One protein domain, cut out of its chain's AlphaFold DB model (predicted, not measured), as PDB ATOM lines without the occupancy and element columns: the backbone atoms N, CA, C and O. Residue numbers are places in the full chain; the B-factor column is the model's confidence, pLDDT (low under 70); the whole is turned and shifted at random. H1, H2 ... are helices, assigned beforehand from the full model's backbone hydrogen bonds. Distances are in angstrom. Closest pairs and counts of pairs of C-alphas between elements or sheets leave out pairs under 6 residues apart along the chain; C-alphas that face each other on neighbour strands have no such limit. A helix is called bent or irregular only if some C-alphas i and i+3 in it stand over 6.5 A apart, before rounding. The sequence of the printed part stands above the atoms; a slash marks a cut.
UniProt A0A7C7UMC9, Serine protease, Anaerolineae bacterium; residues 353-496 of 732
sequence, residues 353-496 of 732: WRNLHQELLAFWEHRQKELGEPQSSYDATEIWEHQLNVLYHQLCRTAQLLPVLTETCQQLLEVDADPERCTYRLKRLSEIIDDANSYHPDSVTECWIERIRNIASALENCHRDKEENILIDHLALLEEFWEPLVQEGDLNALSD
ATOM      1  N   TRP A 353     -27.863  61.309  11.649       79.88
ATOM      2  CA  TRP A 353     -27.230  60.204  12.379       79.88
ATOM      3  C   TRP A 353     -26.127  60.661  13.341       79.88
ATOM      4  O   TRP A 353     -26.098  60.249  14.503       79.88
ATOM      5  N   ARG A 354     -25.208  61.523  12.882       81.50
ATOM      6  CA  ARG A 354     -24.062  61.944  13.700       81.50
ATOM      7  C   ARG A 354     -24.510  62.839  14.843       81.50
ATOM      8  O   ARG A 354     -24.043  62.653  15.965       81.50
ATOM      9  N   ASN A 355     -25.421  63.771  14.575       83.75
ATOM     10  CA  ASN A 355     -25.967  64.640  15.614       83.75
ATOM     11  C   ASN A 355     -26.828  63.862  16.619       83.75
ATOM     12  O   ASN A 355     -26.731  64.113  17.817       83.75
ATOM     13  N   LEU A 356     -27.582  62.856  16.177       85.12
ATOM     14  CA  LEU A 356     -28.360  61.992  17.065       85.12
ATOM     15  C   LEU A 356     -27.464  61.203  18.036       85.12
ATOM     16  O   LEU A 356     -27.706  61.202  19.244       85.12
ATOM     17  N   HIS A 357     -26.388  60.586  17.535       87.62
ATOM     18  CA  HIS A 357     -25.398  59.926  18.392       87.62
ATOM     19  C   HIS A 357     -24.648  60.917  19.293       87.62
ATOM     20  O   HIS A 357     -24.376  60.587  20.444       87.62
ATOM     21  N   GLN A 358     -24.373  62.139  18.825       88.06
ATOM     22  CA  GLN A 358     -23.778  63.199  19.644       88.06
ATOM     23  C   GLN A 358     -24.687  63.613  20.811       88.06
ATOM     24  O   GLN A 358     -24.205  63.830  21.924       88.06
ATOM     25  N   GLU A 359     -25.994  63.734  20.577       87.12
ATOM     26  CA  GLU A 359     -26.952  64.084  21.625       87.12
ATOM     27  C   GLU A 359     -27.100  62.980  22.671       87.12
ATOM     28  O   GLU A 359     -27.179  63.278  23.867       87.12
ATOM     29  N   LEU A 360     -27.140  61.721  22.229       89.69
ATOM     30  CA  LEU A 360     -27.200  60.563  23.120       89.69
ATOM     31  C   LEU A 360     -25.903  60.406  23.910       89.69
ATOM     32  O   LEU A 360     -25.956  60.191  25.117       89.69
ATOM     33  N   LEU A 361     -24.752  60.608  23.271       89.31
ATOM     34  CA  LEU A 361     -23.463  60.632  23.951       89.31
ATOM     35  C   LEU A 361     -23.439  61.675  25.074       89.31
ATOM     36  O   LEU A 361     -23.167  61.332  26.218       89.31
ATOM     37  N   ALA A 362     -23.807  62.925  24.773       88.31
ATOM     38  CA  ALA A 362     -23.830  63.996  25.769       88.31
ATOM     39  C   ALA A 362     -24.796  63.697  26.931       88.31
ATOM     40  O   ALA A 362     -24.546  64.087  28.074       88.31
ATOM     41  N   PHE A 363     -25.907  63.006  26.654       88.88
ATOM     42  CA  PHE A 363     -26.834  62.548  27.686       88.88
ATOM     43  C   PHE A 363     -26.183  61.518  28.621       88.88
ATOM     44  O   PHE A 363     -26.290  61.663  29.841       88.88
ATOM     45  N   TRP A 364     -25.498  60.513  28.073       87.00
ATOM     46  CA  TRP A 364     -24.859  59.462  28.868       87.00
ATOM     47  C   TRP A 364     -23.622  59.952  29.623       87.00
ATOM     48  O   TRP A 364     -23.491  59.636  30.800       87.00
ATOM     49  N   GLU A 365     -22.790  60.806  29.021       86.38
ATOM     50  CA  GLU A 365     -21.649  61.443  29.700       86.38
ATOM     51  C   GLU A 365     -22.105  62.292  30.894       86.38
ATOM     52  O   GLU A 365     -21.481  62.296  31.956       86.38
ATOM     53  N   HIS A 366     -23.216  63.021  30.748       85.56
ATOM     54  CA  HIS A 366     -23.794  63.765  31.863       85.56
ATOM     55  C   HIS A 366     -24.293  62.824  32.960       85.56
ATOM     56  O   HIS A 366     -24.045  63.073  34.137       85.56
ATOM     57  N   ARG A 367     -24.956  61.726  32.579       83.00
ATOM     58  CA  ARG A 367     -25.480  60.746  33.531       83.00
ATOM     59  C   ARG A 367     -24.369  60.028  34.297       83.00
ATOM     60  O   ARG A 367     -24.506  59.844  35.499       83.00
ATOM     61  N   GLN A 368     -23.272  59.687  33.629       78.38
ATOM     62  CA  GLN A 368     -22.087  59.104  34.252       78.38
ATOM     63  C   GLN A 368     -21.503  60.043  35.318       78.38
ATOM     64  O   GLN A 368     -21.223  59.615  36.432       78.38
ATOM     65  N   LYS A 369     -21.415  61.348  35.024       80.94
ATOM     66  CA  LYS A 369     -20.962  62.355  36.001       80.94
ATOM     67  C   LYS A 369     -21.902  62.509  37.199       80.94
ATOM     68  O   LYS A 369     -21.433  62.831  38.281       80.94
ATOM     69  N   GLU A 370     -23.210  62.323  37.012       79.62
ATOM     70  CA  GLU A 370     -24.181  62.346  38.117       79.62
ATOM     71  C   GLU A 370     -24.066  61.124  39.036       79.62
ATOM     72  O   GLU A 370     -24.378  61.245  40.218       79.62
ATOM     73  N   LEU A 371     -23.687  59.962  38.492       70.88
ATOM     74  CA  LEU A 371     -23.545  58.718  39.255       70.88
ATOM     75  C   LEU A 371     -22.273  58.714  40.121       70.88
ATOM     76  O   LEU A 371     -22.300  58.152  41.207       70.88
ATOM     77  N   GLY A 372     -21.213  59.411  39.698       70.69
ATOM     78  CA  GLY A 372     -19.974  59.531  40.474       70.69
ATOM     79  C   GLY A 372     -19.154  58.237  40.499       70.69
ATOM     80  O   GLY A 372     -19.245  57.425  39.580       70.69
ATOM     81  N   GLU A 373     -18.321  58.077  41.528       58.84
ATOM     82  CA  GLU A 373     -17.544  56.852  41.756       58.84
ATOM     83  C   GLU A 373     -18.423  55.749  42.368       58.84
ATOM     84  O   GLU A 373     -19.263  56.057  43.224       58.84
ATOM     85  N   PRO A 374     -18.241  54.477  41.961       56.44
ATOM     86  CA  PRO A 374     -19.012  53.360  42.496       56.44
ATOM     87  C   PRO A 374     -18.816  53.252  44.011       56.44
ATOM     88  O   PRO A 374     -17.695  53.098  44.484       56.44
ATOM     89  N   GLN A 375     -19.908  53.317  44.774       45.88
ATOM     90  CA  GLN A 375     -19.889  53.139  46.234       45.88
ATOM     91  C   GLN A 375     -20.152  51.674  46.632       45.88
ATOM     92  O   GLN A 375     -19.987  51.299  47.789       45.88
ATOM     93  N   SER A 376     -20.583  50.844  45.676       44.72
ATOM     94  CA  SER A 376     -20.946  49.436  45.848       44.72
ATOM     95  C   SER A 376     -20.699  48.634  44.559       44.72
ATOM     96  O   SER A 376     -20.497  49.212  43.485       44.72
ATOM     97  N   SER A 377     -20.745  47.295  44.622       44.78
ATOM     98  CA  SER A 377     -20.615  46.451  43.416       44.78
ATOM     99  C   SER A 377     -21.800  46.613  42.449       44.78
ATOM    100  O   SER A 377     -21.631  46.499  41.231       44.78
ATOM    101  N   TYR A 378     -22.983  46.956  42.972       43.88
ATOM    102  CA  TYR A 378     -24.158  47.296  42.172       43.88
ATOM    103  C   TYR A 378     -23.934  48.586  41.376       43.88
ATOM    104  O   TYR A 378     -24.100  48.591  40.152       43.88
ATOM    105  N   ASP A 379     -23.450  49.645  42.039       51.44
ATOM    106  CA  ASP A 379     -23.082  50.890  41.356       51.44
ATOM    107  C   ASP A 379     -22.027  50.615  40.281       51.44
ATOM    108  O   ASP A 379     -22.112  51.167  39.190       51.44
ATOM    109  N   ALA A 380     -21.078  49.707  40.531       64.38
ATOM    110  CA  ALA A 380     -20.054  49.344  39.554       64.38
ATOM    111  C   ALA A 380     -20.628  48.688  38.283       64.38
ATOM    112  O   ALA A 380     -20.093  48.908  37.195       64.38
ATOM    113  N   THR A 381     -21.717  47.917  38.387       69.88
ATOM    114  CA  THR A 381     -22.393  47.309  37.224       69.88
ATOM    115  C   THR A 381     -23.246  48.332  36.476       69.88
ATOM    116  O   THR A 381     -23.185  48.412  35.245       69.88
ATOM    117  N   GLU A 382     -24.015  49.156  37.198       72.75
ATOM    118  CA  GLU A 382     -24.808  50.226  36.589       72.75
ATOM    119  C   GLU A 382     -23.896  51.246  35.888       72.75
ATOM    120  O   GLU A 382     -24.134  51.584  34.724       72.75
ATOM    121  N   ILE A 383     -22.827  51.700  36.548       76.12
ATOM    122  CA  ILE A 383     -21.835  52.632  35.994       76.12
ATOM    123  C   ILE A 383     -21.170  52.029  34.755       76.12
ATOM    124  O   ILE A 383     -21.081  52.719  33.735       76.12
ATOM    125  N   TRP A 384     -20.801  50.744  34.791       79.31
ATOM    126  CA  TRP A 384     -20.232  50.046  33.637       79.31
ATOM    127  C   TRP A 384     -21.177  50.028  32.430       79.31
ATOM    128  O   TRP A 384     -20.786  50.355  31.310       79.31
ATOM    129  N   GLU A 385     -22.461  49.725  32.622       81.94
ATOM    130  CA  GLU A 385     -23.424  49.733  31.514       81.94
ATOM    131  C   GLU A 385     -23.691  51.147  30.965       81.94
ATOM    132  O   GLU A 385     -23.956  51.315  29.768       81.94
ATOM    133  N   HIS A 386     -23.569  52.189  31.792       82.88
ATOM    134  CA  HIS A 386     -23.598  53.579  31.328       82.88
ATOM    135  C   HIS A 386     -22.327  53.950  30.543       82.88
ATOM    136  O   HIS A 386     -22.440  54.577  29.487       82.88
ATOM    137  N   GLN A 387     -21.145  53.507  30.984       80.12
ATOM    138  CA  GLN A 387     -19.880  53.647  30.246       80.12
ATOM    139  C   GLN A 387     -19.954  52.965  28.879       80.12
ATOM    140  O   GLN A 387     -19.640  53.578  27.860       80.12
ATOM    141  N   LEU A 388     -20.492  51.747  28.810       83.38
ATOM    142  CA  LEU A 388     -20.709  51.054  27.540       83.38
ATOM    143  C   LEU A 388     -21.688  51.790  26.612       83.38
ATOM    144  O   LEU A 388     -21.599  51.653  25.393       83.38
ATOM    145  N   ASN A 389     -22.636  52.570  27.139       86.31
ATOM    146  CA  ASN A 389     -23.490  53.426  26.308       86.31
ATOM    147  C   ASN A 389     -22.729  54.630  25.745       86.31
ATOM    148  O   ASN A 389     -22.887  54.943  24.563       86.31
ATOM    149  N   VAL A 390     -21.892  55.284  26.557       85.94
ATOM    150  CA  VAL A 390     -20.967  56.330  26.085       85.94
ATOM    151  C   VAL A 390     -20.117  55.764  24.945       85.94
ATOM    152  O   VAL A 390     -20.131  56.311  23.840       85.94
ATOM    153  N   LEU A 391     -19.508  54.599  25.172       83.12
ATOM    154  CA  LEU A 391     -18.683  53.882  24.204       83.12
ATOM    155  C   LEU A 391     -19.422  53.592  22.896       83.12
ATOM    156  O   LEU A 391     -18.968  53.950  21.811       83.12
ATOM    157  N   TYR A 392     -20.606  52.985  23.004       87.12
ATOM    158  CA  TYR A 392     -21.453  52.646  21.867       87.12
ATOM    159  C   TYR A 392     -21.738  53.871  20.990       87.12
ATOM    160  O   TYR A 392     -21.582  53.827  19.766       87.12
ATOM    161  N   HIS A 393     -22.138  54.987  21.606       87.94
ATOM    162  CA  HIS A 393     -22.474  56.196  20.861       87.94
ATOM    163  C   HIS A 393     -21.239  56.912  20.298       87.94
ATOM    164  O   HIS A 393     -21.350  57.506  19.223       87.94
ATOM    165  N   GLN A 394     -20.074  56.819  20.948       85.31
ATOM    166  CA  GLN A 394     -18.802  57.272  20.378       85.31
ATOM    167  C   GLN A 394     -18.434  56.457  19.131       85.31
ATOM    168  O   GLN A 394     -18.216  57.053  18.075       85.31
ATOM    169  N   LEU A 395     -18.460  55.122  19.212       81.25
ATOM    170  CA  LEU A 395     -18.147  54.223  18.093       81.25
ATOM    171  C   LEU A 395     -19.095  54.412  16.906       81.25
ATOM    172  O   LEU A 395     -18.668  54.519  15.761       81.25
ATOM    173  N   CYS A 396     -20.394  54.553  17.152       81.75
ATOM    174  CA  CYS A 396     -21.350  54.802  16.071       81.75
ATOM    175  C   CYS A 396     -21.179  56.190  15.415       81.75
ATOM    176  O   CYS A 396     -21.649  56.412  14.294       81.75
ATOM    177  N   ARG A 397     -20.529  57.142  16.104       82.44
ATOM    178  CA  ARG A 397     -20.225  58.489  15.592       82.44
ATOM    179  C   ARG A 397     -18.900  58.523  14.824       82.44
ATOM    180  O   ARG A 397     -18.773  59.300  13.873       82.44
ATOM    181  N   THR A 398     -17.919  57.719  15.232       72.31
ATOM    182  CA  THR A 398     -16.565  57.689  14.662       72.31
ATOM    183  C   THR A 398     -16.174  56.280  14.242       72.31
ATOM    184  O   THR A 398     -16.129  55.392  15.077       72.31
ATOM    185  N   ALA A 399     -15.738  56.093  12.994       62.69
ATOM    186  CA  ALA A 399     -15.183  54.819  12.515       62.69
ATOM    187  C   ALA A 399     -13.775  54.499  13.086       62.69
ATOM    188  O   ALA A 399     -12.972  53.854  12.426       62.69
ATOM    189  N   GLN A 400     -13.426  55.035  14.261       69.38
ATOM    190  CA  GLN A 400     -12.126  54.853  14.908       69.38
ATOM    191  C   GLN A 400     -12.313  54.104  16.225       69.38
ATOM    192  O   GLN A 400     -12.760  54.680  17.214       69.38
ATOM    193  N   LEU A 401     -11.932  52.830  16.227       67.00
ATOM    194  CA  LEU A 401     -12.007  51.935  17.383       67.00
ATOM    195  C   LEU A 401     -10.944  52.241  18.452       67.00
ATOM    196  O   LEU A 401     -11.151  52.060  19.647       67.00
ATOM    197  N   LEU A 402      -9.780  52.705  18.012       67.50
ATOM    198  CA  LEU A 402      -8.565  52.731  18.815       67.50
ATOM    199  C   LEU A 402      -8.626  53.637  20.073       67.50
ATOM    200  O   LEU A 402      -8.301  53.152  21.159       67.50
ATOM    201  N   PRO A 403      -9.067  54.911  19.996       68.62
ATOM    202  CA  PRO A 403      -9.191  55.765  21.186       68.62
ATOM    203  C   PRO A 403     -10.179  55.205  22.217       68.62
ATOM    204  O   PRO A 403      -9.972  55.326  23.419       68.62
ATOM    205  N   VAL A 404     -11.224  54.542  21.728       66.75
ATOM    206  CA  VAL A 404     -12.269  53.886  22.519       66.75
ATOM    207  C   VAL A 404     -11.719  52.661  23.257       66.75
ATOM    208  O   VAL A 404     -11.972  52.492  24.451       66.75
ATOM    209  N   LEU A 405     -10.928  51.821  22.585       67.00
ATOM    210  CA  LEU A 405     -10.250  50.694  23.233       67.00
ATOM    211  C   LEU A 405      -9.260  51.160  24.300       67.00
ATOM    212  O   LEU A 405      -9.162  50.536  25.346       67.00
ATOM    213  N   THR A 406      -8.574  52.278  24.059       69.75
ATOM    214  CA  THR A 406      -7.631  52.875  25.019       69.75
ATOM    215  C   THR A 406      -8.365  53.235  26.317       69.75
ATOM    216  O   THR A 406      -7.974  52.783  27.390       69.75
ATOM    217  N   GLU A 407      -9.484  53.957  26.216       69.69
ATOM    218  CA  GLU A 407     -10.325  54.317  27.367       69.69
ATOM    219  C   GLU A 407     -10.900  53.083  28.076       69.69
ATOM    220  O   GLU A 407     -10.915  53.009  29.304       69.69
ATOM    221  N   THR A 408     -11.321  52.073  27.313       68.06
ATOM    222  CA  THR A 408     -11.885  50.844  27.883       68.06
ATOM    223  C   THR A 408     -10.841  50.032  28.643       68.06
ATOM    224  O   THR A 408     -11.098  49.585  29.759       68.06
ATOM    225  N   CYS A 409      -9.648  49.863  28.072       70.75
ATOM    226  CA  CYS A 409      -8.537  49.194  28.738       70.75
ATOM    227  C   CYS A 409      -8.163  49.917  30.032       70.75
ATOM    228  O   CYS A 409      -7.931  49.272  31.046       70.75
ATOM    229  N   GLN A 410      -8.158  51.253  30.019       71.88
ATOM    230  CA  GLN A 410      -7.890  52.043  31.215       71.88
ATOM    231  C   GLN A 410      -8.905  51.763  32.336       71.88
ATOM    232  O   GLN A 410      -8.503  51.595  33.481       71.88
ATOM    233  N   GLN A 411     -10.192  51.631  32.000       68.50
ATOM    234  CA  GLN A 411     -11.238  51.286  32.968       68.50
ATOM    235  C   GLN A 411     -11.123  49.843  33.483       68.50
ATOM    236  O   GLN A 411     -11.335  49.606  34.670       68.50
ATOM    237  N   LEU A 412     -10.764  48.883  32.621       69.69
ATOM    238  CA  LEU A 412     -10.540  47.488  33.030       69.69
ATOM    239  C   LEU A 412      -9.383  47.369  34.034       69.69
ATOM    240  O   LEU A 412      -9.493  46.615  34.997       69.69
ATOM    241  N   LEU A 413      -8.317  48.155  33.853       69.44
ATOM    242  CA  LEU A 413      -7.167  48.186  34.766       69.44
ATOM    243  C   LEU A 413      -7.474  48.806  36.137       69.44
ATOM    244  O   LEU A 413      -6.705  48.605  37.072       69.44
ATOM    245  N   GLU A 414      -8.524  49.618  36.256       60.75
ATOM    246  CA  GLU A 414      -8.794  50.400  37.470       60.75
ATOM    247  C   GLU A 414      -9.639  49.650  38.506       60.75
ATOM    248  O   GLU A 414      -9.729  50.119  39.637       60.75
ATOM    249  N   VAL A 415     -10.275  48.522  38.154       53.19
ATOM    250  CA  VAL A 415     -11.427  48.056  38.946       53.19
ATOM    251  C   VAL A 415     -11.484  46.560  39.283       53.19
ATOM    252  O   VAL A 415     -12.050  46.261  40.329       53.19
ATOM    253  N   ASP A 416     -10.936  45.615  38.509       55.56
ATOM    254  CA  ASP A 416     -11.263  44.195  38.755       55.56
ATOM    255  C   ASP A 416     -10.066  43.244  38.826       55.56
ATOM    256  O   ASP A 416      -9.486  42.872  37.811       55.56
ATOM    257  N   ALA A 417      -9.798  42.767  40.045       50.44
ATOM    258  CA  ALA A 417      -9.207  41.450  40.288       50.44
ATOM    259  C   ALA A 417     -10.286  40.346  40.378       50.44
ATOM    260  O   ALA A 417      -9.945  39.182  40.529       50.44
ATOM    261  N   ASP A 418     -11.580  40.707  40.306       65.06
ATOM    262  CA  ASP A 418     -12.714  39.779  40.401       65.06
ATOM    263  C   ASP A 418     -12.954  39.047  39.061       65.06
ATOM    264  O   ASP A 418     -13.387  39.676  38.079       65.06
ATOM    265  N   PRO A 419     -12.700  37.728  39.002       64.88
ATOM    266  CA  PRO A 419     -12.745  36.941  37.773       64.88
ATOM    267  C   PRO A 419     -14.086  36.958  37.030       64.88
ATOM    268  O   PRO A 419     -14.141  37.077  35.795       64.88
ATOM    269  N   GLU A 420     -15.192  36.869  37.770       69.62
ATOM    270  CA  GLU A 420     -16.542  36.829  37.204       69.62
ATOM    271  C   GLU A 420     -16.920  38.175  36.586       69.62
ATOM    272  O   GLU A 420     -17.458  38.247  35.473       69.62
ATOM    273  N   ARG A 421     -16.577  39.266  37.277       73.44
ATOM    274  CA  ARG A 421     -16.853  40.618  36.801       73.44
ATOM    275  C   ARG A 421     -16.011  40.974  35.590       73.44
ATOM    276  O   ARG A 421     -16.561  41.520  34.632       73.44
ATOM    277  N   CYS A 422     -14.732  40.603  35.579       74.19
ATOM    278  CA  CYS A 422     -13.879  40.776  34.407       74.19
ATOM    279  C   CYS A 422     -14.467  40.042  33.189       74.19
ATOM    280  O   CYS A 422     -14.668  40.641  32.126       74.19
ATOM    281  N   THR A 423     -14.868  38.780  33.373       77.12
ATOM    282  CA  THR A 423     -15.515  37.967  32.330       77.12
ATOM    283  C   THR A 423     -16.786  38.631  31.799       77.12
ATOM    284  O   THR A 423     -16.960  38.776  30.584       77.12
ATOM    285  N   TYR A 424     -17.670  39.086  32.694       80.44
ATOM    286  CA  TYR A 424     -18.873  39.829  32.322       80.44
ATOM    287  C   TYR A 424     -18.519  41.073  31.501       80.44
ATOM    288  O   TYR A 424     -19.032  41.248  30.393       80.44
ATOM    289  N   ARG A 425     -17.602  41.914  31.987       79.69
ATOM    290  CA  ARG A 425     -17.220  43.167  31.322       79.69
ATOM    291  C   ARG A 425     -16.656  42.936  29.926       79.69
ATOM    292  O   ARG A 425     -17.091  43.619  28.999       79.69
ATOM    293  N   LEU A 426     -15.777  41.948  29.750       79.25
ATOM    294  CA  LEU A 426     -15.220  41.587  28.444       79.25
ATOM    295  C   LEU A 426     -16.306  41.110  27.468       79.25
ATOM    296  O   LEU A 426     -16.354  41.578  26.328       79.25
ATOM    297  N   LYS A 427     -17.242  40.257  27.908       84.25
ATOM    298  CA  LYS A 427     -18.379  39.846  27.063       84.25
ATOM    299  C   LYS A 427     -19.207  41.040  26.624       84.25
ATOM    300  O   LYS A 427     -19.402  41.238  25.423       84.25
ATOM    301  N   ARG A 428     -19.639  41.863  27.585       85.06
ATOM    302  CA  ARG A 428     -20.450  43.057  27.318       85.06
ATOM    303  C   ARG A 428     -19.739  44.007  26.363       85.06
ATOM    304  O   ARG A 428     -20.357  44.493  25.420       85.06
ATOM    305  N   LEU A 429     -18.441  44.223  26.560       83.44
ATOM    306  CA  LEU A 429     -17.616  45.027  25.672       83.44
ATOM    307  C   LEU A 429     -17.606  44.470  24.245       83.44
ATOM    308  O   LEU A 429     -17.868  45.218  23.303       83.44
ATOM    309  N   SER A 430     -17.359  43.166  24.081       84.62
ATOM    310  CA  SER A 430     -17.337  42.527  22.760       84.62
ATOM    311  C   SER A 430     -18.670  42.661  22.026       84.62
ATOM    312  O   SER A 430     -18.684  42.944  20.830       84.62
ATOM    313  N   GLU A 431     -19.792  42.533  22.738       85.00
ATOM    314  CA  GLU A 431     -21.125  42.732  22.172       85.00
ATOM    315  C   GLU A 431     -21.321  44.173  21.697       85.00
ATOM    316  O   GLU A 431     -21.926  44.397  20.653       85.00
ATOM    317  N   ILE A 432     -20.812  45.159  22.442       83.69
ATOM    318  CA  ILE A 432     -21.039  46.578  22.135       83.69
ATOM    319  C   ILE A 432     -20.193  47.016  20.957       83.69
ATOM    320  O   ILE A 432     -20.681  47.739  20.084       83.69
ATOM    321  N   ILE A 433     -18.943  46.559  20.926       80.38
ATOM    322  CA  ILE A 433     -18.059  46.795  19.795       80.38
ATOM    323  C   ILE A 433     -18.628  46.107  18.553       80.38
ATOM    324  O   ILE A 433     -18.674  46.743  17.513       80.38
ATOM    325  N   ASP A 434     -19.134  44.873  18.645       83.12
ATOM    326  CA  ASP A 434     -19.749  44.162  17.513       83.12
ATOM    327  C   ASP A 434     -21.009  44.847  16.978       83.12
ATOM    328  O   ASP A 434     -21.162  45.054  15.772       83.12
ATOM    329  N   ASP A 435     -21.892  45.258  17.883       80.06
ATOM    330  CA  ASP A 435     -23.105  45.994  17.554       80.06
ATOM    331  C   ASP A 435     -22.752  47.309  16.840       80.06
ATOM    332  O   ASP A 435     -23.308  47.602  15.781       80.06
ATOM    333  N   ALA A 436     -21.750  48.050  17.327       79.69
ATOM    334  CA  ALA A 436     -21.244  49.254  16.667       79.69
ATOM    335  C   ALA A 436     -20.500  48.975  15.340       79.69
ATOM    336  O   ALA A 436     -20.668  49.710  14.362       79.69
ATOM    337  N   ASN A 437     -19.709  47.902  15.276       79.00
ATOM    338  CA  ASN A 437     -18.939  47.493  14.098       79.00
ATOM    339  C   ASN A 437     -19.856  47.087  12.944       79.00
ATOM    340  O   ASN A 437     -19.549  47.361  11.788       79.00
ATOM    341  N   SER A 438     -21.042  46.545  13.241       75.31
ATOM    342  CA  SER A 438     -22.058  46.237  12.226       75.31
ATOM    343  C   SER A 438     -22.423  47.442  11.336       75.31
ATOM    344  O   SER A 438     -22.922  47.270  10.221       75.31
ATOM    345  N   TYR A 439     -22.146  48.674  11.788       72.25
ATOM    346  CA  TYR A 439     -22.406  49.902  11.035       72.25
ATOM    347  C   TYR A 439     -21.221  50.391  10.192       72.25
ATOM    348  O   TYR A 439     -21.444  51.081   9.186       72.25
ATOM    349  N   HIS A 440     -19.995  50.074  10.607       72.12
ATOM    350  CA  HIS A 440     -18.737  50.469   9.978       72.12
ATOM    351  C   HIS A 440     -17.751  49.297  10.046       72.12
ATOM    352  O   HIS A 440     -16.760  49.408  10.758       72.12
ATOM    353  N   PRO A 441     -18.028  48.186   9.336       73.38
ATOM    354  CA  PRO A 441     -17.225  46.984   9.469       73.38
ATOM    355  C   PRO A 441     -15.799  47.266   9.015       73.38
ATOM    356  O   PRO A 441     -15.568  47.716   7.886       73.38
ATOM    357  N   ASP A 442     -14.851  46.992   9.897       74.31
ATOM    358  CA  ASP A 442     -13.437  47.004   9.578       74.31
ATOM    359  C   ASP A 442     -12.739  45.775  10.168       74.31
ATOM    360  O   ASP A 442     -13.062  45.298  11.256       74.31
ATOM    361  N   SER A 443     -11.769  45.248   9.420       77.00
ATOM    362  CA  SER A 443     -11.093  43.992   9.755       77.00
ATOM    363  C   SER A 443     -10.299  44.062  11.059       77.00
ATOM    364  O   SER A 443     -10.041  43.034  11.679       77.00
ATOM    365  N   VAL A 444      -9.879  45.265  11.468       72.88
ATOM    366  CA  VAL A 444      -9.163  45.458  12.730       72.88
ATOM    367  C   VAL A 444     -10.149  45.280  13.879       72.88
ATOM    368  O   VAL A 444      -9.899  44.466  14.764       72.88
ATOM    369  N   THR A 445     -11.298  45.953  13.833       74.12
ATOM    370  CA  THR A 445     -12.368  45.804  14.823       74.12
ATOM    371  C   THR A 445     -12.884  44.371  14.914       74.12
ATOM    372  O   THR A 445     -13.063  43.873  16.022       74.12
ATOM    373  N   GLU A 446     -13.052  43.668  13.792       79.50
ATOM    374  CA  GLU A 446     -13.460  42.252  13.794       79.50
ATOM    375  C   GLU A 446     -12.462  41.350  14.534       79.50
ATOM    376  O   GLU A 446     -12.870  40.568  15.394       79.50
ATOM    377  N   CYS A 447     -11.160  41.507  14.272       78.06
ATOM    378  CA  CYS A 447     -10.104  40.759  14.960       78.06
ATOM    379  C   CYS A 447     -10.126  41.009  16.480       78.06
ATOM    380  O   CYS A 447     -10.025  40.084  17.288       78.06
ATOM    381  N   TRP A 448     -10.333  42.266  16.881       75.88
ATOM    382  CA  TRP A 448     -10.445  42.647  18.288       75.88
ATOM    383  C   TRP A 448     -11.680  42.061  18.973       75.88
ATOM    384  O   TRP A 448     -11.574  41.543  20.084       75.88
ATOM    385  N   ILE A 449     -12.841  42.110  18.316       80.56
ATOM    386  CA  ILE A 449     -14.071  41.495  18.823       80.56
ATOM    387  C   ILE A 449     -13.858  39.993  19.042       80.56
ATOM    388  O   ILE A 449     -14.218  39.473  20.099       80.56
ATOM    389  N   GLU A 450     -13.282  39.296  18.059       84.38
ATOM    390  CA  GLU A 450     -13.034  37.854  18.133       84.38
ATOM    391  C   GLU A 450     -12.087  37.507  19.283       84.38
ATOM    392  O   GLU A 450     -12.381  36.621  20.084       84.38
ATOM    393  N   ARG A 451     -11.009  38.277  19.442       80.88
ATOM    394  CA  ARG A 451     -10.068  38.109  20.549       80.88
ATOM    395  C   ARG A 451     -10.727  38.279  21.918       80.88
ATOM    396  O   ARG A 451     -10.561  37.412  22.773       80.88
ATOM    397  N   ILE A 452     -11.499  39.352  22.121       81.00
ATOM    398  CA  ILE A 452     -12.205  39.593  23.391       81.00
ATOM    399  C   ILE A 452     -13.198  38.455  23.671       81.00
ATOM    400  O   ILE A 452     -13.256  37.963  24.795       81.00
ATOM    401  N   ARG A 453     -13.955  37.996  22.660       86.38
ATOM    402  CA  ARG A 453     -14.903  36.878  22.814       86.38
ATOM    403  C   ARG A 453     -14.216  35.575  23.195       86.38
ATOM    404  O   ARG A 453     -14.712  34.885  24.082       86.38
ATOM    405  N   ASN A 454     -13.110  35.239  22.532       85.31
ATOM    406  CA  ASN A 454     -12.386  33.992  22.778       85.31
ATOM    407  C   ASN A 454     -11.901  33.927  24.225       85.31
ATOM    408  O   ASN A 454     -12.137  32.936  24.910       85.31
ATOM    409  N   ILE A 455     -11.320  35.019  24.715       81.25
ATOM    410  CA  ILE A 455     -10.830  35.103  26.091       81.25
ATOM    411  C   ILE A 455     -11.990  35.111  27.079       81.25
ATOM    412  O   ILE A 455     -11.987  34.334  28.025       81.25
ATOM    413  N   ALA A 456     -13.033  35.907  26.842       82.69
ATOM    414  CA  ALA A 456     -14.186  35.929  27.736       82.69
ATOM    415  C   ALA A 456     -14.908  34.568  27.811       82.69
ATOM    416  O   ALA A 456     -15.462  34.215  28.849       82.69
ATOM    417  N   SER A 457     -14.896  33.787  26.725       84.38
ATOM    418  CA  SER A 457     -15.394  32.410  26.729       84.38
ATOM    419  C   SER A 457     -14.458  31.455  27.470       84.38
ATOM    420  O   SER A 457     -14.949  30.557  28.148       84.38
ATOM    421  N   ALA A 458     -13.140  31.619  27.342       80.62
ATOM    422  CA  ALA A 458     -12.165  30.806  28.065       80.62
ATOM    423  C   ALA A 458     -12.272  31.034  29.582       80.62
ATOM    424  O   ALA A 458     -12.403  30.069  30.330       80.62
ATOM    425  N   LEU A 459     -12.350  32.298  30.017       75.12
ATOM    426  CA  LEU A 459     -12.502  32.665  31.430       75.12
ATOM    427  C   LEU A 459     -13.797  32.096  32.035       75.12
ATOM    428  O   LEU A 459     -13.789  31.620  33.169       75.12
ATOM    429  N   GLU A 460     -14.903  32.099  31.280       79.56
ATOM    430  CA  GLU A 460     -16.165  31.488  31.720       79.56
ATOM    431  C   GLU A 460     -16.056  29.966  31.877       79.56
ATOM    432  O   GLU A 460     -16.642  29.401  32.801       79.56
ATOM    433  N   ASN A 461     -15.337  29.292  30.978       76.00
ATOM    434  CA  ASN A 461     -15.185  27.842  31.034       76.00
ATOM    435  C   ASN A 461     -14.304  27.414  32.214       76.00
ATOM    436  O   ASN A 461     -14.678  26.473  32.906       76.00
ATOM    437  N   CYS A 462     -13.235  28.161  32.526       70.12
ATOM    438  CA  CYS A 462     -12.410  27.913  33.715       70.12
ATOM    439  C   CYS A 462     -13.229  27.901  35.017       70.12
ATOM    440  O   CYS A 462     -12.953  27.103  35.904       70.12
ATOM    441  N   HIS A 463     -14.285  28.715  35.129       60.72
ATOM    442  CA  HIS A 463     -15.145  28.724  36.324       60.72
ATOM    443  C   HIS A 463     -16.013  27.465  36.472       60.72
ATOM    444  O   HIS A 463     -16.479  27.165  37.571       60.72
ATOM    445  N   ARG A 464     -16.286  26.732  35.385       57.31
ATOM    446  CA  ARG A 464     -17.213  25.589  35.412       57.31
ATOM    447  C   ARG A 464     -16.557  24.284  35.846       57.31
ATOM    448  O   ARG A 464     -17.271  23.413  36.343       57.31
ATOM    449  N   ASP A 465     -15.243  24.160  35.693       53.50
ATOM    450  CA  ASP A 465     -14.573  22.861  35.789       53.50
ATOM    451  C   ASP A 465     -14.183  22.431  37.220       53.50
ATOM    452  O   ASP A 465     -13.795  21.285  37.408       53.50
ATOM    453  N   LYS A 466     -14.412  23.252  38.261       50.47
ATOM    454  CA  LYS A 466     -14.172  22.891  39.685       50.47
ATOM    455  C   LYS A 466     -12.814  22.192  39.936       50.47
ATOM    456  O   LYS A 466     -12.740  21.265  40.739       50.47
ATOM    457  N   GLU A 467     -11.753  22.613  39.251       51.88
ATOM    458  CA  GLU A 467     -10.397  22.092  39.472       51.88
ATOM    459  C   GLU A 467      -9.628  22.927  40.512       51.88
ATOM    460  O   GLU A 467      -9.940  24.093  40.753       51.88
ATOM    461  N   GLU A 468      -8.596  22.339  41.125       51.75
ATOM    462  CA  GLU A 468      -7.779  22.954  42.190       51.75
ATOM    463  C   GLU A 468      -6.976  24.201  41.738       51.75
ATOM    464  O   GLU A 468      -6.454  24.918  42.585       51.75
ATOM    465  N   ASN A 469      -6.921  24.519  40.434       64.19
ATOM    466  CA  ASN A 469      -6.088  25.593  39.860       64.19
ATOM    467  C   ASN A 469      -6.856  26.701  39.103       64.19
ATOM    468  O   ASN A 469      -6.247  27.455  38.342       64.19
ATOM    469  N   ILE A 470      -8.167  26.866  39.330       69.44
ATOM    470  CA  ILE A 470      -9.007  27.850  38.602       69.44
ATOM    471  C   ILE A 470      -8.414  29.266  38.612       69.44
ATOM    472  O   ILE A 470      -8.456  29.956  37.595       69.44
ATOM    473  N   LEU A 471      -7.847  29.705  39.740       70.06
ATOM    474  CA  LEU A 471      -7.251  31.037  39.850       70.06
ATOM    475  C   LEU A 471      -6.012  31.182  38.950       70.06
ATOM    476  O   LEU A 471      -5.883  32.181  38.251       70.06
ATOM    477  N   ILE A 472      -5.135  30.177  38.915       74.38
ATOM    478  CA  ILE A 472      -3.911  30.185  38.098       74.38
ATOM    479  C   ILE A 472      -4.261  30.236  36.607       74.38
ATOM    480  O   ILE A 472      -3.709  31.060  35.871       74.38
ATOM    481  N   ASP A 473      -5.216  29.410  36.176       75.56
ATOM    482  CA  ASP A 473      -5.684  29.386  34.788       75.56
ATOM    483  C   ASP A 473      -6.371  30.702  34.407       75.56
ATOM    484  O   ASP A 473      -6.162  31.237  33.317       75.56
ATOM    485  N   HIS A 474      -7.146  31.278  35.330       73.81
ATOM    486  CA  HIS A 474      -7.781  32.575  35.133       73.81
ATOM    487  C   HIS A 474      -6.751  33.695  34.933       73.81
ATOM    488  O   HIS A 474      -6.848  34.463  33.974       73.81
ATOM    489  N   LEU A 475      -5.734  33.766  35.798       76.50
ATOM    490  CA  LEU A 475      -4.655  34.752  35.702       76.50
ATOM    491  C   LEU A 475      -3.859  34.590  34.396       76.50
ATOM    492  O   LEU A 475      -3.525  35.587  33.753       76.50
ATOM    493  N   ALA A 476      -3.611  33.351  33.956       81.19
ATOM    494  CA  ALA A 476      -2.948  33.068  32.683       81.19
ATOM    495  C   ALA A 476      -3.760  33.547  31.469       81.19
ATOM    496  O   ALA A 476      -3.214  34.178  30.566       81.19
ATOM    497  N   LEU A 477      -5.074  33.327  31.460       78.38
ATOM    498  CA  LEU A 477      -5.946  33.804  30.384       78.38
ATOM    499  C   LEU A 477      -6.040  35.338  30.330       78.38
ATOM    500  O   LEU A 477      -6.114  35.920  29.244       78.38
ATOM    501  N   LEU A 478      -6.021  36.013  31.484       75.81
ATOM    502  CA  LEU A 478      -5.940  37.476  31.536       75.81
ATOM    503  C   LEU A 478      -4.592  37.985  31.019       75.81
ATOM    504  O   LEU A 478      -4.535  38.990  30.310       75.81
ATOM    505  N   GLU A 479      -3.499  37.290  31.308       80.69
ATOM    506  CA  GLU A 479      -2.201  37.599  30.719       80.69
ATOM    507  C   GLU A 479      -2.211  37.447  29.186       80.69
ATOM    508  O   GLU A 479      -1.782  38.367  28.483       80.69
ATOM    509  N   GLU A 480      -2.760  36.348  28.653       81.12
ATOM    510  CA  GLU A 480      -2.916  36.127  27.205       81.12
ATOM    511  C   GLU A 480      -3.764  37.220  26.532       81.12
ATOM    512  O   GLU A 480      -3.555  37.562  25.359       81.12
ATOM    513  N   PHE A 481      -4.700  37.824  27.271       78.00
ATOM    514  CA  PHE A 481      -5.420  39.005  26.810       78.00
ATOM    515  C   PHE A 481      -4.501  40.203  26.649       78.00
ATOM    516  O   PHE A 481      -4.463  40.790  25.564       78.00
ATOM    517  N   TRP A 482      -3.775  40.565  27.704       78.50
ATOM    518  CA  TRP A 482      -3.044  41.822  27.789       78.50
ATOM    519  C   TRP A 482      -1.721  41.815  27.025       78.50
ATOM    520  O   TRP A 482      -1.385  42.812  26.380       78.50
ATOM    521  N   GLU A 483      -0.966  40.717  27.058       80.00
ATOM    522  CA  GLU A 483       0.414  40.689  26.567       80.00
ATOM    523  C   GLU A 483       0.531  41.021  25.066       80.00
ATOM    524  O   GLU A 483       1.315  41.911  24.710       80.00
ATOM    525  N   PRO A 484      -0.269  40.442  24.153       76.31
ATOM    526  CA  PRO A 484      -0.132  40.805  22.750       76.31
ATOM    527  C   PRO A 484      -0.595  42.246  22.443       76.31
ATOM    528  O   PRO A 484      -0.167  42.805  21.438       76.31
ATOM    529  N   LEU A 485      -1.379  42.900  23.324       70.00
ATOM    530  CA  LEU A 485      -1.757  44.322  23.163       70.00
ATOM    531  C   LEU A 485      -0.581  45.278  23.351       70.00
ATOM    532  O   LEU A 485      -0.604  46.412  22.871       70.00
ATOM    533  N   VAL A 486       0.441  44.823  24.072       73.25
ATOM    534  CA  VAL A 486       1.647  45.597  24.366       73.25
ATOM    535  C   VAL A 486       2.871  45.117  23.581       73.25
ATOM    536  O   VAL A 486       3.826  45.890  23.457       73.25
ATOM    537  N   GLN A 487       2.844  43.895  23.026       68.69
ATOM    538  CA  GLN A 487       3.922  43.317  22.211       68.69
ATOM    539  C   GLN A 487       3.801  43.560  20.694       68.69
ATOM    540  O   GLN A 487       4.838  43.679  20.035       68.69
ATOM    541  N   GLU A 488       2.595  43.610  20.112       57.09
ATOM    542  CA  GLU A 488       2.449  43.723  18.653       57.09
ATOM    543  C   GLU A 488       3.021  45.054  18.133       57.09
ATOM    544  O   GLU A 488       2.565  46.149  18.465       57.09
ATOM    545  N   GLY A 489       4.066  44.956  17.305       50.84
ATOM    546  CA  GLY A 489       4.673  46.094  16.612       50.84
ATOM    547  C   GLY A 489       3.856  46.600  15.424       50.84
ATOM    548  O   GLY A 489       4.244  47.595  14.813       50.84
ATOM    549  N   ASP A 490       2.753  45.929  15.088       47.28
ATOM    550  CA  ASP A 490       1.908  46.273  13.957       47.28
ATOM    551  C   ASP A 490       0.504  46.617  14.444       47.28
ATOM    552  O   ASP A 490      -0.188  45.794  15.030       47.28
ATOM    553  N   LEU A 491       0.134  47.864  14.155       46.28
ATOM    554  CA  LEU A 491      -1.062  48.627  14.503       46.28
ATOM    555  C   LEU A 491      -0.749  49.696  15.541       46.28
ATOM    556  O   LEU A 491      -0.050  49.501  16.524       46.28
ATOM    557  N   ASN A 492      -1.321  50.869  15.320       52.66
ATOM    558  CA  ASN A 492      -1.275  52.032  16.197       52.66
ATOM    559  C   ASN A 492      -1.953  51.777  17.576       52.66
ATOM    560  O   ASN A 492      -2.461  52.709  18.177       52.66
ATOM    561  N   ALA A 493      -1.995  50.531  18.066       50.94
ATOM    562  CA  ALA A 493      -3.046  49.922  18.874       50.94
ATOM    563  C   ALA A 493      -3.144  50.380  20.336       50.94
ATOM    564  O   ALA A 493      -4.171  50.144  20.953       50.94
ATOM    565  N   LEU A 494      -2.165  51.126  20.843       57.34
ATOM    566  CA  LEU A 494      -2.253  51.926  22.067       57.34
ATOM    567  C   LEU A 494      -1.225  53.052  21.915       57.34
ATOM    568  O   LEU A 494      -0.062  52.906  22.290       57.34
ATOM    569  N   SER A 495      -1.613  54.151  21.264       57.72
ATOM    570  CA  SER A 495      -0.712  55.285  21.013       57.72
ATOM    571  C   SER A 495      -0.285  56.018  22.287       57.72
ATOM    572  O   SER A 495       0.598  56.867  22.214       57.72
ATOM    573  N   ASP A 496      -0.917  55.717  23.426       72.25
ATOM    574  CA  ASP A 496      -0.569  56.252  24.738       72.25
ATOM    575  C   ASP A 496       0.541  55.411  25.402       72.25
ATOM    576  O   ASP A 496       0.293  54.276  25.832       72.25
TER     577      ASP A 496
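Overview. This is residues 353 to 496 of the 732 residues of the protein "Serine protease" of Anaerolineae bacterium (UniProt A0A7C7UMC9). Four helices, H5, H4, H2 and H1, stand side by side in a row like a slab; H6 and H3 lie on one side of it, H6 packed on H5. The chain runs back and forth through tight turns, and residues 464 to 469 stick out. The printed part has 144 residues with six named helices, H1 to H6 in chain order, and no named strand: all helix. It is compact, with a radius of gyration of the C-alphas of 15.9 A, and spans 52 by 39 by 26 A.

Arrangement. Start at H5, residues 443 to 464, the longest helix. It forms a hairpin with H4, residues 419 to 437, at a shallow tilt of 26 degrees; the closest C-alphas, of Thr 423 and Ala 456, are 5.2 A apart. H5 also forms a hairpin with H6, residues 470 to 487, closest at C-alphas 462 and 470, 6.0 A. H4 touches H2, residues 377 to 397, the same way at 20 degrees, closest at C-alphas 436 and 396, 5.6 A. H1, residues 353 to 371, and H2 form a hairpin, closest at C-alphas 357 and 393, 5.3 A. H3, residues 402 to 415, forms a hairpin with H2 but only just touches it, with 3 pairs of C-alphas within 8 A. H2, H3 and H4 make an up-and-down bundle, each running against the one before. H3 and H6 are apart. Every O i to N i+4 pair is within hydrogen-bond range in H1, H2 and H4, against 9 of 10 in H3, 16 of 18 in H5 and 11 of 14 in H6.

Along the chain. Find C-alpha 443 at (-11.093, 43.992, 9.755); H5 runs 32.2 A from there. H2 measures 30.3 A and H1 27.2 A, from C-alpha 353 at (-27.230, 60.204, 12.379). H6 ends at C-alpha 487, (3.922, 43.317, 22.211), and is only just irregular: C-alphas 481 and 484 are 6.9 A apart.

Size, cuts and confidence. The C-alphas farthest apart, of Asn 355 and Glu 468, are 52.7 A apart. The printed part has no cut, and no link is long. Mean pLDDT of the printed part is 73.3; 46 residues are under 70, among them 399 to 408 and 487 to 495.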